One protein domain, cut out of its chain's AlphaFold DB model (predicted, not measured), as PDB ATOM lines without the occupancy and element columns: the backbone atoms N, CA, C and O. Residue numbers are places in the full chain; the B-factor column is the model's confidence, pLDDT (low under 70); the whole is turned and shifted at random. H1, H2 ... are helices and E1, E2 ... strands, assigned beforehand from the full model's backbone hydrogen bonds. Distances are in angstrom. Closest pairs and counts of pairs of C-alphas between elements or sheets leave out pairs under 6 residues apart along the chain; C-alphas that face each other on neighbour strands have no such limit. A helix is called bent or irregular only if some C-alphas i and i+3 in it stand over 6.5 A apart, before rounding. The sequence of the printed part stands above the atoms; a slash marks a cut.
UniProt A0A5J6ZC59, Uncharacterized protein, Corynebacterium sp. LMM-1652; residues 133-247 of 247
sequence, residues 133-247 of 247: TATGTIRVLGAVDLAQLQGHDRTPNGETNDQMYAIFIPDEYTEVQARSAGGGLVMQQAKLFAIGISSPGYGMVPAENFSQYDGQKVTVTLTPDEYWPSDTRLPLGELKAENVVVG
ATOM      1  N   THR A 133     287.857 180.412 229.262       88.56
ATOM      2  CA  THR A 133     287.917 180.478 227.795       88.56
ATOM      3  C   THR A 133     286.570 180.917 227.254       88.56
ATOM      4  O   THR A 133     285.563 180.277 227.551       88.56
ATOM      5  N   ALA A 134     286.552 181.966 226.436       91.00
ATOM      6  CA  ALA A 134     285.345 182.406 225.747       91.00
ATOM      7  C   ALA A 134     285.633 182.969 224.363       91.00
ATOM      8  O   ALA A 134     286.732 183.433 224.062       91.00
ATOM      9  N   THR A 135     284.598 182.948 223.532       95.50
ATOM     10  CA  THR A 135     284.588 183.617 222.238       95.50
ATOM     11  C   THR A 135     283.955 184.996 222.382       95.50
ATOM     12  O   THR A 135     283.000 185.191 223.136       95.50
ATOM     13  N   GLY A 136     284.513 185.967 221.675       95.94
ATOM     14  CA  GLY A 136     284.044 187.342 221.710       95.94
ATOM     15  C   GLY A 136     284.804 188.208 220.724       95.94
ATOM     16  O   GLY A 136     285.527 187.700 219.870       95.94
ATOM     17  N   THR A 137     284.648 189.518 220.846       97.81
ATOM     18  CA  THR A 137     285.317 190.498 219.986       97.81
ATOM     19  C   THR A 137     286.370 191.259 220.778       97.81
ATOM     20  O   THR A 137     286.079 191.752 221.867       97.81
ATOM     21  N   ILE A 138     287.579 191.392 220.232       96.88
ATOM     22  CA  ILE A 138     288.574 192.326 220.776       96.88
ATOM     23  C   ILE A 138     288.347 193.706 220.163       96.88
ATOM     24  O   ILE A 138     288.092 193.828 218.966       96.88
ATOM     25  N   ARG A 139     288.437 194.756 220.981       97.31
ATOM     26  CA  ARG A 139     288.444 196.149 220.527       97.31
ATOM     27  C   ARG A 139     289.618 196.896 221.137       97.31
ATOM     28  O   ARG A 139     289.918 196.702 222.313       97.31
ATOM     29  N   VAL A 140     290.255 197.761 220.356       95.88
ATOM     30  CA  VAL A 140     291.297 198.672 220.839       95.88
ATOM     31  C   VAL A 140     290.768 200.098 220.743       95.88
ATOM     32  O   VAL A 140     290.509 200.597 219.654       95.88
ATOM     33  N   LEU A 141     290.549 200.734 221.891       95.69
ATOM     34  CA  LEU A 141     289.844 202.014 221.995       95.69
ATOM     35  C   LEU A 141     290.633 203.003 222.851       95.69
ATOM     36  O   LEU A 141     291.311 202.601 223.797       95.69
ATOM     37  N   GLY A 142     290.502 204.294 222.554       94.50
ATOM     38  CA  GLY A 142     290.936 205.348 223.469       94.50
ATOM     39  C   GLY A 142     290.025 205.431 224.698       94.50
ATOM     40  O   GLY A 142     288.899 204.928 224.688       94.50
ATOM     41  N   ALA A 143     290.494 206.082 225.763       92.19
ATOM     42  CA  ALA A 143     289.742 206.211 227.011       92.19
ATOM     43  C   ALA A 143     288.343 206.827 226.824       92.19
ATOM     44  O   ALA A 143     287.376 206.365 227.429       92.19
ATOM     45  N   VAL A 144     288.217 207.855 225.978       93.62
ATOM     46  CA  VAL A 144     286.938 208.541 225.740       93.62
ATOM     47  C   VAL A 144     285.969 207.618 225.007       93.62
ATOM     48  O   VAL A 144     284.812 207.507 225.407       93.62
ATOM     49  N   ASP A 145     286.448 206.905 223.988       94.75
ATOM     50  CA  ASP A 145     285.626 205.970 223.215       94.75
ATOM     51  C   ASP A 145     285.185 204.775 224.073       94.75
ATOM     52  O   ASP A 145     284.049 204.309 223.968       94.75
ATOM     53  N   LEU A 146     286.057 204.303 224.970       93.25
ATOM     54  CA  LEU A 146     285.729 203.253 225.933       93.25
ATOM     55  C   LEU A 146     284.679 203.720 226.953       93.25
ATOM     56  O   LEU A 146     283.742 202.977 227.240       93.25
ATOM     57  N   ALA A 147     284.788 204.947 227.468       92.56
ATOM     58  CA  ALA A 147     283.773 205.509 228.359       92.56
ATOM     59  C   ALA A 147     282.405 205.606 227.664       92.56
ATOM     60  O   ALA A 147     281.397 205.189 228.237       92.56
ATOM     61  N   GLN A 148     282.377 206.059 226.407       92.94
ATOM     62  CA  GLN A 148     281.153 206.109 225.602       92.94
ATOM     63  C   GLN A 148     280.573 204.715 225.347       92.94
ATOM     64  O   GLN A 148     279.361 204.531 225.453       92.94
ATOM     65  N   LEU A 149     281.421 203.716 225.072       91.81
ATOM     66  CA  LEU A 149     280.993 202.320 224.931       91.81
ATOM     67  C   LEU A 149     280.308 201.800 226.206       91.81
ATOM     68  O   LEU A 149     279.358 201.026 226.115       91.81
ATOM     69  N   GLN A 150     280.762 202.241 227.383       89.31
ATOM     70  CA  GLN A 150     280.167 201.906 228.681       89.31
ATOM     71  C   GLN A 150     278.962 202.795 229.060       89.31
ATOM     72  O   GLN A 150     278.400 202.632 230.141       89.31
ATOM     73  N   GLY A 151     278.531 203.709 228.181       92.31
ATOM     74  CA  GLY A 151     277.373 204.580 228.408       92.31
ATOM     75  C   GLY A 151     277.668 205.830 229.244       92.31
ATOM     76  O   GLY A 151     276.748 206.404 229.824       92.31
ATOM     77  N   HIS A 152     278.931 206.256 229.322       89.88
ATOM     78  CA  HIS A 152     279.341 207.471 230.021       89.88
ATOM     79  C   HIS A 152     279.726 208.585 229.037       89.88
ATOM     80  O   HIS A 152     280.505 208.372 228.112       89.88
ATOM     81  N   ASP A 153     279.250 209.808 229.288       90.31
ATOM     82  CA  ASP A 153     279.549 210.982 228.446       90.31
ATOM     83  C   ASP A 153     281.007 211.464 228.562       90.31
ATOM     84  O   ASP A 153     281.486 212.249 227.742       90.31
ATOM     85  N   ARG A 154     281.713 211.037 229.615       89.25
ATOM     86  CA  ARG A 154     283.097 211.419 229.911       89.25
ATOM     87  C   ARG A 154     283.816 210.333 230.698       89.25
ATOM     88  O   ARG A 154     283.189 209.511 231.363       89.25
ATOM     89  N   THR A 155     285.140 210.391 230.666       90.06
ATOM     90  CA  THR A 155     286.012 209.532 231.466       90.06
ATOM     91  C   THR A 155     285.955 209.925 232.955       90.06
ATOM     92  O   THR A 155     285.737 211.100 233.278       90.06
ATOM     93  N   PRO A 156     286.087 208.965 233.887       83.19
ATOM     94  CA  PRO A 156     285.902 209.202 235.322       83.19
ATOM     95  C   PRO A 156     286.961 210.130 235.936       83.19
ATOM     96  O   PRO A 156     286.629 210.903 236.834       83.19
ATOM     97  N   ASN A 157     288.205 210.098 235.444       84.25
ATOM     98  CA  ASN A 157     289.320 210.901 235.960       84.25
ATOM     99  C   ASN A 157     289.890 211.881 234.928       84.25
ATOM    100  O   ASN A 157     291.002 212.378 235.106       84.25
ATOM    101  N   GLY A 158     289.161 212.160 233.846       85.19
ATOM    102  CA  GLY A 158     289.657 213.023 232.775       85.19
ATOM    103  C   GLY A 158     290.730 212.364 231.906       85.19
ATOM    104  O   GLY A 158     291.520 213.070 231.283       85.19
ATOM    105  N   GLU A 159     290.765 211.028 231.854       89.06
ATOM    106  CA  GLU A 159     291.553 210.278 230.878       89.06
ATOM    107  C   GLU A 159     291.259 210.771 229.446       89.06
ATOM    108  O   GLU A 159     290.100 211.019 229.094       89.06
ATOM    109  N   THR A 160     292.300 210.913 228.624       88.56
ATOM    110  CA  THR A 160     292.207 211.321 227.212       88.56
ATOM    111  C   THR A 160     292.357 210.114 226.287       88.56
ATOM    112  O   THR A 160     292.732 209.021 226.710       88.56
ATOM    113  N   ASN A 161     292.125 210.308 224.987       88.69
ATOM    114  CA  ASN A 161     292.354 209.267 223.978       88.69
ATOM    115  C   ASN A 161     293.835 208.913 223.753       88.69
ATOM    116  O   ASN A 161     294.117 208.017 222.968       88.69
ATOM    117  N   ASP A 162     294.769 209.556 224.458       88.69
ATOM    118  CA  ASP A 162     296.175 209.140 224.465       88.69
ATOM    119  C   ASP A 162     296.379 207.843 225.268       88.69
ATOM    120  O   ASP A 162     297.374 207.142 225.085       88.69
ATOM    121  N   GLN A 163     295.436 207.508 226.157       90.06
ATOM    122  CA  GLN A 163     295.403 206.232 226.863       90.06
ATOM    123  C   GLN A 163     294.568 205.231 226.071       90.06
ATOM    124  O   GLN A 163     293.345 205.363 225.967       90.06
ATOM    125  N   MET A 164     295.245 204.218 225.534       92.75
ATOM    126  CA  MET A 164     294.617 203.154 224.760       92.75
ATOM    127  C   MET A 164     294.341 201.933 225.632       92.75
ATOM    128  O   MET A 164     295.145 201.552 226.486       92.75
ATOM    129  N   TYR A 165     293.212 201.292 225.374       93.12
ATOM    130  CA  TYR A 165     292.746 200.102 226.063       93.12
ATOM    131  C   TYR A 165     292.449 199.021 225.035       93.12
ATOM    132  O   TYR A 165     291.688 199.243 224.096       93.12
ATOM    133  N   ALA A 166     293.014 197.836 225.241       94.94
ATOM    134  CA  ALA A 166     292.560 196.627 224.582       94.94
ATOM    135  C   ALA A 166     291.521 195.969 225.489       94.94
ATOM    136  O   ALA A 166     291.811 195.611 226.636       94.94
ATOM    137  N   ILE A 167     290.305 195.826 224.976       94.81
ATOM    138  CA  ILE A 167     289.181 195.206 225.669       94.81
ATOM    139  C   ILE A 167     288.725 193.953 224.927       94.81
ATOM    140  O   ILE A 167     288.708 193.906 223.699       94.81
ATOM    141  N   PHE A 168     288.326 192.938 225.680       94.56
ATOM    142  CA  PHE A 168     287.643 191.758 225.176       94.56
ATOM    143  C   PHE A 168     286.173 191.814 225.589       94.56
ATOM    144  O   PHE A 168     285.858 191.949 226.772       94.56
ATOM    145  N   ILE A 169     285.287 191.722 224.601       94.62
ATOM    146  CA  ILE A 169     283.834 191.729 224.765       94.62
ATOM    147  C   ILE A 169     283.343 190.308 224.456       94.62
ATOM    148  O   ILE A 169     283.261 189.959 223.273       94.62
ATOM    149  N   PRO A 170     283.077 189.459 225.464       93.56
ATOM    150  CA  PRO A 170     282.554 188.115 225.234       93.56
ATOM    151  C   PRO A 170     281.183 188.169 224.540       93.56
ATOM    152  O   PRO A 170     280.411 189.103 224.747       93.56
ATOM    153  N   ASP A 171     280.878 187.163 223.714       94.00
ATOM    154  CA  ASP A 171     279.576 187.067 223.025       94.00
ATOM    155  C   ASP A 171     278.403 186.922 224.014       94.00
ATOM    156  O   ASP A 171     277.282 187.342 223.731       94.00
ATOM    157  N   GLU A 172     278.670 186.312 225.170       90.75
ATOM    158  CA  GLU A 172     277.713 186.072 226.244       90.75
ATOM    159  C   GLU A 172     278.261 186.604 227.568       90.75
ATOM    160  O   GLU A 172     279.472 186.617 227.813       90.75
ATOM    161  N   TYR A 173     277.359 187.017 228.459       85.56
ATOM    162  CA  TYR A 173     277.755 187.406 229.803       85.56
ATOM    163  C   TYR A 173     278.445 186.255 230.515       85.56
ATOM    164  O   TYR A 173     277.921 185.146 230.592       85.56
ATOM    165  N   THR A 174     279.614 186.547 231.070       82.69
ATOM    166  CA  THR A 174     280.429 185.532 231.718       82.69
ATOM    167  C   THR A 174     280.443 185.755 233.218       82.69
ATOM    168  O   THR A 174     280.809 186.830 233.681       82.69
ATOM    169  N   GLU A 175     280.110 184.721 233.986       83.69
ATOM    170  CA  GLU A 175     280.388 184.703 235.419       83.69
ATOM    171  C   GLU A 175     281.840 184.305 235.683       83.69
ATOM    172  O   GLU A 175     282.292 183.224 235.304       83.69
ATOM    173  N   VAL A 176     282.572 185.171 236.374       80.25
ATOM    174  CA  VAL A 176     283.935 184.897 236.822       80.25
ATOM    175  C   VAL A 176     284.089 185.255 238.291       80.25
ATOM    176  O   VAL A 176     283.360 186.073 238.842       80.25
ATOM    177  N   GLN A 177     285.049 184.629 238.948       79.00
ATOM    178  CA  GLN A 177     285.367 184.878 240.335       79.00
ATOM    179  C   GLN A 177     286.426 185.981 240.412       79.00
ATOM    180  O   GLN A 177     287.567 185.786 240.004       79.00
ATOM    181  N   ALA A 178     286.050 187.140 240.936       77.12
ATOM    182  CA  ALA A 178     286.911 188.309 241.064       77.12
ATOM    183  C   ALA A 178     287.111 188.694 242.529       77.12
ATOM    184  O   ALA A 178     286.363 188.264 243.411       77.12
ATOM    185  N   ARG A 179     288.131 189.505 242.822       74.00
ATOM    186  CA  ARG A 179     288.287 190.053 244.169       74.00
ATOM    187  C   ARG A 179     287.298 191.179 244.407       74.00
ATOM    188  O   ARG A 179     287.174 192.087 243.596       74.00
ATOM    189  N   SER A 180     286.632 191.141 245.556       75.00
ATOM    190  CA  SER A 180     285.818 192.270 246.000       75.00
ATOM    191  C   SER A 180     286.691 193.338 246.669       75.00
ATOM    192  O   SER A 180     287.717 193.018 247.278       75.00
ATOM    193  N   ALA A 181     286.252 194.600 246.637       65.94
ATOM    194  CA  ALA A 181     286.911 195.701 247.348       65.94
ATOM    195  C   ALA A 181     286.991 195.476 248.877       65.94
ATOM    196  O   ALA A 181     287.882 196.004 249.535       65.94
ATOM    197  N   GLY A 182     286.098 194.652 249.444       65.62
ATOM    198  CA  GLY A 182     286.095 194.263 250.861       65.62
ATOM    199  C   GLY A 182     287.033 193.101 251.206       65.62
ATOM    200  O   GLY A 182     287.061 192.659 252.355       65.62
ATOM    201  N   GLY A 183     287.794 192.599 250.231       67.88
ATOM    202  CA  GLY A 183     288.586 191.382 250.349       67.88
ATOM    203  C   GLY A 183     287.773 190.122 250.040       67.88
ATOM    204  O   GLY A 183     286.543 190.107 250.077       67.88
ATOM    205  N   GLY A 184     288.477 189.043 249.700       74.75
ATOM    206  CA  GLY A 184     287.859 187.775 249.310       74.75
ATOM    207  C   GLY A 184     287.413 187.722 247.847       74.75
ATOM    208  O   GLY A 184     287.427 188.718 247.125       74.75
ATOM    209  N   LEU A 185     287.062 186.512 247.423       78.62
ATOM    210  CA  LEU A 185     286.642 186.185 246.066       78.62
ATOM    211  C   LEU A 185     285.112 186.154 245.985       78.62
ATOM    212  O   LEU A 185     284.467 185.504 246.806       78.62
ATOM    213  N   VAL A 186     284.541 186.823 244.988       79.38
ATOM    214  CA  VAL A 186     283.101 186.876 244.716       79.38
ATOM    215  C   VAL A 186     282.835 186.529 243.259       79.38
ATOM    216  O   VAL A 186     283.650 186.831 242.391       79.38
ATOM    217  N   MET A 187     281.702 185.885 242.985       83.38
ATOM    218  CA  MET A 187     281.242 185.712 241.609       83.38
ATOM    219  C   MET A 187     280.730 187.055 241.093       83.38
ATOM    220  O   MET A 187     279.905 187.697 241.740       83.38
ATOM    221  N   GLN A 188     281.226 187.469 239.936       79.06
ATOM    222  CA  GLN A 188     280.842 188.687 239.248       79.06
ATOM    223  C   GLN A 188     280.543 188.358 237.789       79.06
ATOM    224  O   GLN A 188     281.279 187.620 237.134       79.06
ATOM    225  N   GLN A 189     279.454 188.921 237.278       84.25
ATOM    226  CA  GLN A 189     279.152 188.874 235.859       84.25
ATOM    227  C   GLN A 189     279.949 189.974 235.151       84.25
ATOM    228  O   GLN A 189     279.815 191.148 235.493       84.25
ATOM    229  N   ALA A 190     280.783 189.589 234.191       82.25
ATOM    230  CA  ALA A 190     281.610 190.492 233.405       82.25
ATOM    231  C   ALA A 190     281.031 190.655 231.999       82.25
ATOM    232  O   ALA A 190     280.649 189.675 231.344       82.25
ATOM    233  N   LYS A 191     280.971 191.910 231.546       88.38
ATOM    234  CA  LYS A 191     280.536 192.275 230.189       88.38
ATOM    235  C   LYS A 191     281.719 192.684 229.326       88.38
ATOM    236  O   LYS A 191     281.640 192.588 228.105       88.38
ATOM    237  N   LEU A 192     282.804 193.118 229.962       90.12
ATOM    238  CA  LEU A 192     284.067 193.437 229.328       90.12
ATOM    239  C   LEU A 192     285.237 192.956 230.187       90.12
ATOM    240  O   LEU A 192     285.176 192.902 231.412       90.12
ATOM    241  N   PHE A 193     286.348 192.675 229.522       89.06
ATOM    242  CA  PHE A 193     287.631 192.454 230.169       89.06
ATOM    243  C   PHE A 193     288.652 193.422 229.590       89.06
ATOM    244  O   PHE A 193     288.848 193.453 228.379       89.06
ATOM    245  N   ALA A 194     289.338 194.186 230.434       90.50
ATOM    246  CA  ALA A 194     290.572 194.841 230.017       90.50
ATOM    247  C   ALA A 194     291.669 193.785 229.895       90.50
ATOM    248  O   ALA A 194     291.994 193.107 230.868       90.50
ATOM    249  N   ILE A 195     292.230 193.663 228.698       91.06
ATOM    250  CA  ILE A 195     293.275 192.693 228.351       91.06
ATOM    251  C   ILE A 195     294.612 193.371 228.013       91.06
ATOM    252  O   ILE A 195     295.641 192.708 227.937       91.06
ATOM    253  N   GLY A 196     294.610 194.698 227.858       91.12
ATOM    254  CA  GLY A 196     295.816 195.505 227.719       91.12
ATOM    255  C   GLY A 196     295.547 196.992 227.937       91.12
ATOM    256  O   GLY A 196     294.440 197.470 227.685       91.12
ATOM    257  N   ILE A 197     296.549 197.722 228.428       90.06
ATOM    258  CA  ILE A 197     296.467 199.164 228.696       90.06
ATOM    259  C   ILE A 197     297.788 199.818 228.304       90.06
ATOM    260  O   ILE A 197     298.847 199.469 228.826       90.06
ATOM    261  N   SER A 198     297.713 200.827 227.448       88.56
ATOM    262  CA  SER A 198     298.846 201.677 227.087       88.56
ATOM    263  C   SER A 198     298.837 202.928 227.939       88.56
ATOM    264  O   SER A 198     298.389 203.997 227.533       88.56
ATOM    265  N   SER A 199     299.310 202.777 229.172       78.31
ATOM    266  CA  SER A 199     299.539 203.897 230.074       78.31
ATOM    267  C   SER A 199     300.772 203.612 230.931       78.31
ATOM    268  O   SER A 199     300.894 202.509 231.477       78.31
ATOM    269  N   PRO A 200     301.680 204.590 231.108       67.88
ATOM    270  CA  PRO A 200     302.821 204.435 231.998       67.88
ATOM    271  C   PRO A 200     302.373 203.989 233.397       67.88
ATOM    272  O   PRO A 200     301.441 204.555 233.967       67.88
ATOM    273  N   GLY A 201     303.031 202.962 233.940       69.94
ATOM    274  CA  GLY A 201     302.809 202.483 235.310       69.94
ATOM    275  C   GLY A 201     301.670 201.477 235.510       69.94
ATOM    276  O   GLY A 201     301.422 201.101 236.652       69.94
ATOM    277  N   TYR A 202     300.993 201.015 234.451       67.94
ATOM    278  CA  TYR A 202     299.829 200.126 234.595       67.94
ATOM    279  C   TYR A 202     300.125 198.622 234.638       67.94
ATOM    280  O   TYR A 202     299.191 197.855 234.827       67.94
ATOM    281  N   GLY A 203     301.381 198.180 234.508       70.38
ATOM    282  CA  GLY A 203     301.788 196.774 234.700       70.38
ATOM    283  C   GLY A 203     301.183 195.745 233.728       70.38
ATOM    284  O   GLY A 203     301.633 194.606 233.709       70.38
ATOM    285  N   MET A 204     300.209 196.139 232.906       79.75
ATOM    286  CA  MET A 204     299.559 195.300 231.908       79.75
ATOM    287  C   MET A 204     300.320 195.302 230.583       79.75
ATOM    288  O   MET A 204     301.132 196.185 230.296       79.75
ATOM    289  N   VAL A 205     300.004 194.314 229.748       87.69
ATOM    290  CA  VAL A 205     300.450 194.273 228.355       87.69
ATOM    291  C   VAL A 205     299.971 195.549 227.632       87.69
ATOM    292  O   VAL A 205     298.806 195.923 227.797       87.69
ATOM    293  N   PRO A 206     300.824 196.222 226.836       91.25
ATOM    294  CA  PRO A 206     300.413 197.387 226.053       91.25
ATOM    295  C   PRO A 206     299.240 197.062 225.122       91.25
ATOM    296  O   PRO A 206     299.200 195.986 224.519       91.25
ATOM    297  N   ALA A 207     298.286 197.984 224.990       91.88
ATOM    298  CA  ALA A 207     297.097 197.780 224.164       91.88
ATOM    299  C   ALA A 207     297.449 197.595 222.677       91.88
ATOM    300  O   ALA A 207     296.757 196.858 221.973       91.88
ATOM    301  N   GLU A 208     298.556 198.179 222.205       91.69
ATOM    302  CA  GLU A 208     298.994 198.069 220.809       91.69
ATOM    303  C   GLU A 208     299.331 196.629 220.409       91.69
ATOM    304  O   GLU A 208     299.245 196.285 219.229       91.69
ATOM    305  N   ASN A 209     299.655 195.764 221.376       93.25
ATOM    306  CA  ASN A 209     299.921 194.347 221.127       93.25
ATOM    307  C   ASN A 209     298.675 193.583 220.657       93.25
ATOM    308  O   ASN A 209     298.797 192.446 220.201       93.25
ATOM    309  N   PHE A 210     297.488 194.184 220.768       95.44
ATOM    310  CA  PHE A 210     296.218 193.609 220.338       95.44
ATOM    311  C   PHE A 210     295.639 194.291 219.095       95.44
ATOM    312  O   PHE A 210     294.590 193.866 218.616       95.44
ATOM    313  N   SER A 211     296.318 195.294 218.525       95.44
ATOM    314  CA  SER A 211     295.817 196.061 217.374       95.44
ATOM    315  C   SER A 211     295.491 195.188 216.159       95.44
ATOM    316  O   SER A 211     294.532 195.474 215.448       95.44
ATOM    317  N   GLN A 212     296.223 194.089 215.923       96.19
ATOM    318  CA  GLN A 212     295.898 193.166 214.824       96.19
ATOM    319  C   GLN A 212     294.570 192.409 215.002       96.19
ATOM    320  O   GLN A 212     294.089 191.824 214.034       96.19
ATOM    321  N   TYR A 213     293.993 192.404 216.207       96.56
ATOM    322  CA  TYR A 213     292.727 191.745 216.536       96.56
ATOM    323  C   TYR A 213     291.566 192.736 216.706       96.56
ATOM    324  O   TYR A 213     290.457 192.313 217.030       96.56
ATOM    325  N   ASP A 214     291.785 194.040 216.504       97.50
ATOM    326  CA  ASP A 214     290.736 195.046 216.681       97.50
ATOM    327  C   ASP A 214     289.552 194.797 215.729       97.50
ATOM    328  O   ASP A 214     289.704 194.657 214.513       97.50
ATOM    329  N   GLY A 215     288.357 194.686 216.310       97.06
ATOM    330  CA  GLY A 215     287.112 194.360 215.618       97.06
ATOM    331  C   GLY A 215     286.966 192.889 215.223       97.06
ATOM    332  O   GLY A 215     285.951 192.530 214.623       97.06
ATOM    333  N   GLN A 216     287.934 192.027 215.544       97.56
ATOM    334  CA  GLN A 216     287.894 190.614 215.176       97.56
ATOM    335  C   GLN A 216     287.242 189.763 216.256       97.56
ATOM    336  O   GLN A 216     287.449 189.957 217.456       97.56
ATOM    337  N   LYS A 217     286.490 188.761 215.794       97.12
ATOM    338  CA  LYS A 217     285.963 187.699 216.640       97.12
ATOM    339  C   LYS A 217     287.052 186.659 216.887       97.12
ATOM    340  O   LYS A 217     287.567 186.078 215.936       97.12
ATOM    341  N   VAL A 218     287.382 186.429 218.150       95.81
ATOM    342  CA  VAL A 218     288.484 185.566 218.590       95.81
ATOM    343  C   VAL A 218     288.046 184.686 219.752       95.81
ATOM    344  O   VAL A 218     287.054 184.978 220.425       95.81
ATOM    345  N   THR A 219     288.798 183.617 220.008       94.62
ATOM    346  CA  THR A 219     288.665 182.860 221.256       94.62
ATOM    347  C   THR A 219     289.800 183.253 222.184       94.62
ATOM    348  O   THR A 219     290.971 183.157 221.829       94.62
ATOM    349  N   VAL A 220     289.450 183.716 223.376       90.75
ATOM    350  CA  VAL A 220     290.408 184.192 224.364       90.75
ATOM    351  C   VAL A 220     290.387 183.269 225.566       90.75
ATOM    352  O   VAL A 220     289.329 182.979 226.122       90.75
ATOM    353  N   THR A 221     291.575 182.833 225.975       90.00
ATOM    354  CA  THR A 221     291.796 182.179 227.261       90.00
ATOM    355  C   THR A 221     292.403 183.191 228.230       90.00
ATOM    356  O   THR A 221     293.534 183.639 228.031       90.00
ATOM    357  N   LEU A 222     291.666 183.543 229.279       83.88
ATOM    358  CA  LEU A 222     292.108 184.400 230.373       83.88
ATOM    359  C   LEU A 222     292.571 183.528 231.544       83.88
ATOM    360  O   LEU A 222     291.840 182.649 232.015       83.88
ATOM    361  N   THR A 223     293.794 183.761 232.015       74.19
ATOM    362  CA  THR A 223     294.298 183.101 233.224       74.19
ATOM    363  C   THR A 223     294.091 184.028 234.424       74.19
ATOM    364  O   THR A 223     294.535 185.176 234.385       74.19
ATOM    365  N   PRO A 224     293.414 183.555 235.480       62.88
ATOM    366  CA  PRO A 224     293.176 184.341 236.676       62.88
ATOM    367  C   PRO A 224     294.443 184.355 237.525       62.88
ATOM    368  O   PRO A 224     294.737 183.371 238.199       62.88
ATOM    369  N   ASP A 225     295.172 185.466 237.513       58.50
ATOM    370  CA  ASP A 225     296.136 185.745 238.583       58.50
ATOM    371  C   ASP A 225     295.536 186.687 239.631       58.50
ATOM    372  O   ASP A 225     295.728 186.466 240.824       58.50
ATOM    373  N   GLU A 226     294.694 187.647 239.226       59.75
ATOM    374  CA  GLU A 226     293.844 188.429 240.131       59.75
ATOM    375  C   GLU A 226     292.914 189.354 239.318       59.75
ATOM    376  O   GLU A 226     293.342 190.384 238.802       59.75
ATOM    377  N   TYR A 227     291.626 189.016 239.183       67.44
ATOM    378  CA  TYR A 227     290.668 189.955 238.590       67.44
ATOM    379  C   TYR A 227     290.311 191.029 239.623       67.44
ATOM    380  O   TYR A 227     289.612 190.747 240.602       67.44
ATOM    381  N   TRP A 228     290.782 192.253 239.401       66.50
ATOM    382  CA  TRP A 228     290.422 193.416 240.208       66.50
ATOM    383  C   TRP A 228     289.443 194.304 239.437       66.50
ATOM    384  O   TRP A 228     289.858 194.934 238.456       66.50
ATOM    385  N   PRO A 229     288.163 194.378 239.851       63.56
ATOM    386  CA  PRO A 229     287.249 195.365 239.306       63.56
ATOM    387  C   PRO A 229     287.775 196.759 239.645       63.56
ATOM    388  O   PRO A 229     288.130 197.057 240.787       63.56
ATOM    389  N   SER A 230     287.864 197.604 238.627       63.03
ATOM    390  CA  SER A 230     288.362 198.967 238.773       63.03
ATOM    391  C   SER A 230     287.183 199.913 238.989       63.03
ATOM    392  O   SER A 230     286.535 200.335 238.038       63.03
ATOM    393  N   ASP A 231     286.886 200.243 240.243       59.81
ATOM    394  CA  ASP A 231     285.796 201.158 240.624       59.81
ATOM    395  C   ASP A 231     286.050 202.615 240.209       59.81
ATOM    396  O   ASP A 231     285.124 203.408 240.058       59.81
ATOM    397  N   THR A 232     287.316 202.960 240.004       59.69
ATOM    398  CA  THR A 232     287.768 204.332 239.782       59.69
ATOM    399  C   THR A 232     288.413 204.541 238.427       59.69
ATOM    400  O   THR A 232     288.765 205.668 238.127       59.69
ATOM    401  N   ARG A 233     288.612 203.515 237.592       67.62
ATOM    402  CA  ARG A 233     289.332 203.665 236.308       67.62
ATOM    403  C   ARG A 233     288.753 202.778 235.230       67.62
ATOM    404  O   ARG A 233     288.226 201.717 235.546       67.62
ATOM    405  N   LEU A 234     288.943 203.186 233.981       75.00
ATOM    406  CA  LEU A 234     288.472 202.439 232.824       75.00
ATOM    407  C   LEU A 234     289.181 201.077 232.649       75.00
ATOM    408  O   LEU A 234     290.372 200.958 232.971       75.00
ATOM    409  N   PRO A 235     288.470 200.074 232.097       72.62
ATOM    410  CA  PRO A 235     287.007 200.024 231.979       72.62
ATOM    411  C   PRO A 235     286.355 199.994 233.374       72.62
ATOM    412  O   PRO A 235     286.773 199.240 234.253       72.62
ATOM    413  N   LEU A 236     285.362 200.861 233.584       73.94
ATOM    414  CA  LEU A 236     284.752 201.100 234.895       73.94
ATOM    415  C   LEU A 236     283.990 199.868 235.376       73.94
ATOM    416  O   LEU A 236     283.135 199.366 234.655       73.94
ATOM    417  N   GLY A 237     284.290 199.401 236.590       66.44
ATOM    418  CA  GLY A 237     283.633 198.253 237.224       66.44
ATOM    419  C   GLY A 237     283.939 196.896 236.581       66.44
ATOM    420  O   GLY A 237     283.465 195.872 237.072       66.44
ATOM    421  N   GLU A 238     284.746 196.878 235.523       77.12
ATOM    422  CA  GLU A 238     285.057 195.683 234.747       77.12
ATOM    423  C   GLU A 238     286.418 195.110 235.146       77.12
ATOM    424  O   GLU A 238     287.244 195.745 235.814       77.12
ATOM    425  N   LEU A 239     286.633 193.861 234.750       79.62
ATOM    426  CA  LEU A 239     287.745 193.056 235.226       79.62
ATOM    427  C   LEU A 239     288.985 193.226 234.353       79.62
ATOM    428  O   LEU A 239     288.900 193.386 233.136       79.62
ATOM    429  N   LYS A 240     290.156 193.149 234.985       82.06
ATOM    430  CA  LYS A 240     291.461 193.191 234.316       82.06
ATOM    431  C   LYS A 240     292.067 191.801 234.259       82.06
ATOM    432  O   LYS A 240     292.180 191.145 235.290       82.06
ATOM    433  N   ALA A 241     292.464 191.376 233.068       81.94
ATOM    434  CA  ALA A 241     293.145 190.115 232.835       81.94
ATOM    435  C   ALA A 241     294.582 190.388 232.380       81.94
ATOM    436  O   ALA A 241     294.803 190.932 231.302       81.94
ATOM    437  N   GLU A 242     295.560 190.015 233.201       76.69
ATOM    438  CA  GLU A 242     296.980 190.242 232.893       76.69
ATOM    439  C   GLU A 242     297.541 189.194 231.925       76.69
ATOM    440  O   GLU A 242     298.398 189.498 231.099       76.69
ATOM    441  N   ASN A 243     297.021 187.965 231.995       80.69
ATOM    442  CA  ASN A 243     297.497 186.827 231.220       80.69
ATOM    443  C   ASN A 243     296.436 186.366 230.223       80.69
ATOM    444  O   ASN A 243     295.458 185.701 230.581       80.69
ATOM    445  N   VAL A 244     296.657 186.722 228.959       85.50
ATOM    446  CA  VAL A 244     295.690 186.570 227.870       85.50
ATOM    447  C   VAL A 244     296.322 185.791 226.727       85.50
ATOM    448  O   VAL A 244     297.372 186.170 226.210       85.50
ATOM    449  N   VAL A 245     295.669 184.706 226.316       88.00
ATOM    450  CA  VAL A 245     296.039 183.932 225.124       88.00
ATOM    451  C   VAL A 245     294.914 184.053 224.107       88.00
ATOM    452  O   VAL A 245     293.781 183.672 224.392       88.00
ATOM    453  N   VAL A 246     295.238 184.578 222.928       90.06
ATOM    454  CA  VAL A 246     294.317 184.679 221.788       90.06
ATOM    455  C   VAL A 246     294.576 183.489 220.866       90.06
ATOM    456  O   VAL A 246     295.726 183.266 220.478       90.06
ATOM    457  N   GLY A 247     293.532 182.713 220.572       84.88
ATOM    458  CA  GLY A 247     293.563 181.542 219.692       84.88
ATOM    459  C   GLY A 247     292.650 181.668 218.483       84.88
ATOM    460  O   GLY A 247     291.818 182.606 218.446       84.88
TER     461      GLY A 247
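This is residues 133 to 247 of the 247 residues of an uncharacterized protein of Corynebacterium sp. LMM-1652 (UniProt A0A5J6ZC59). A five-stranded sheet curls round like a small, nearly closed barrel: the leaf E5 E2 faces the leaf E6 E7, with E1 as the hinge, and residues 239 to 240 of the stretch before E7 pair with E5. H2 packs on E1, E2 and E5 on one face, H1 is on the opposite face, and the two-stranded hairpin E3 E4 makes a separate small sheet far from the middle. The printed part has 115 residues, with two named helices and seven named strands in the order E1 H1 E2 E3 E4 E5 H2 E6 E7; the larger sheet, in the order E5 E2 E1 E6 E7, is antiparallel, and the class is mixed, helices and strands. The whole is compact, with a radius of gyration of the C-alphas of 13.1 A, and rounded, spanning 34 by 32 by 26 A.

E1, residues 133 to 142, bends by 67 degrees at residue 136 and is an inner strand of the strongly twisted sheet. H1, residues 143 to 149, is on this sheet at a height over the sheet of 8.4 A, over E1 and slantwise to the strands at 45 degrees on the local plane. E2, residues 164 to 170, is antiparallel to E1, with N 139 and O 167 within hydrogen-bond range at 2.9 A. E3, residues 174 to 179, and E4, residues 185 to 190, form a hairpin with N 176 and O 188 2.9 A apart. E4 runs on at 85 degrees, across a break of 2 residues, into E5, residues 193 to 198, an edge strand antiparallel to E2, with N 195 and O 166 2.9 A apart. H2, residues 207 to 213, is on the sheet on the opposite face from H1; the closest C-alphas of H2 and E5, those of Ala 207 and Gly 196, are 4.4 A apart. H2 is irregular, with C-alphas 209 and 212 7.6 A apart. E6, residues 217 to 223, is antiparallel to E1, with N 136 and O 218 3.0 A apart. E6 forms a hairpin with E7, residues 243 to 246, the other edge strand, where N 221 and O 245 are 2.8 A apart. In H1 every O i to N i+4 pair is within hydrogen-bond range; in H2 0 of 3 are, beside 3 of 4 O i to N i+3 pairs.

E1 begins at C-alpha 133, (287.917, 180.478, 227.795), and is 25.4 A long. E2 is 19.3 A long, E6 19.1 A and E3 15.4 A. E7 ends at C-alpha 246, (294.317, 184.679, 221.788).

The two C-alphas farthest apart, those of Gly 182 and Gln 212, are 37.4 A apart. The printed part has no cut; the links H1 to E2 and E6 to E7 are long. Mean pLDDT of the printed part is 84.7, with residues 181 to 183, 200 to 202, 224 to 233 and 237 under 70.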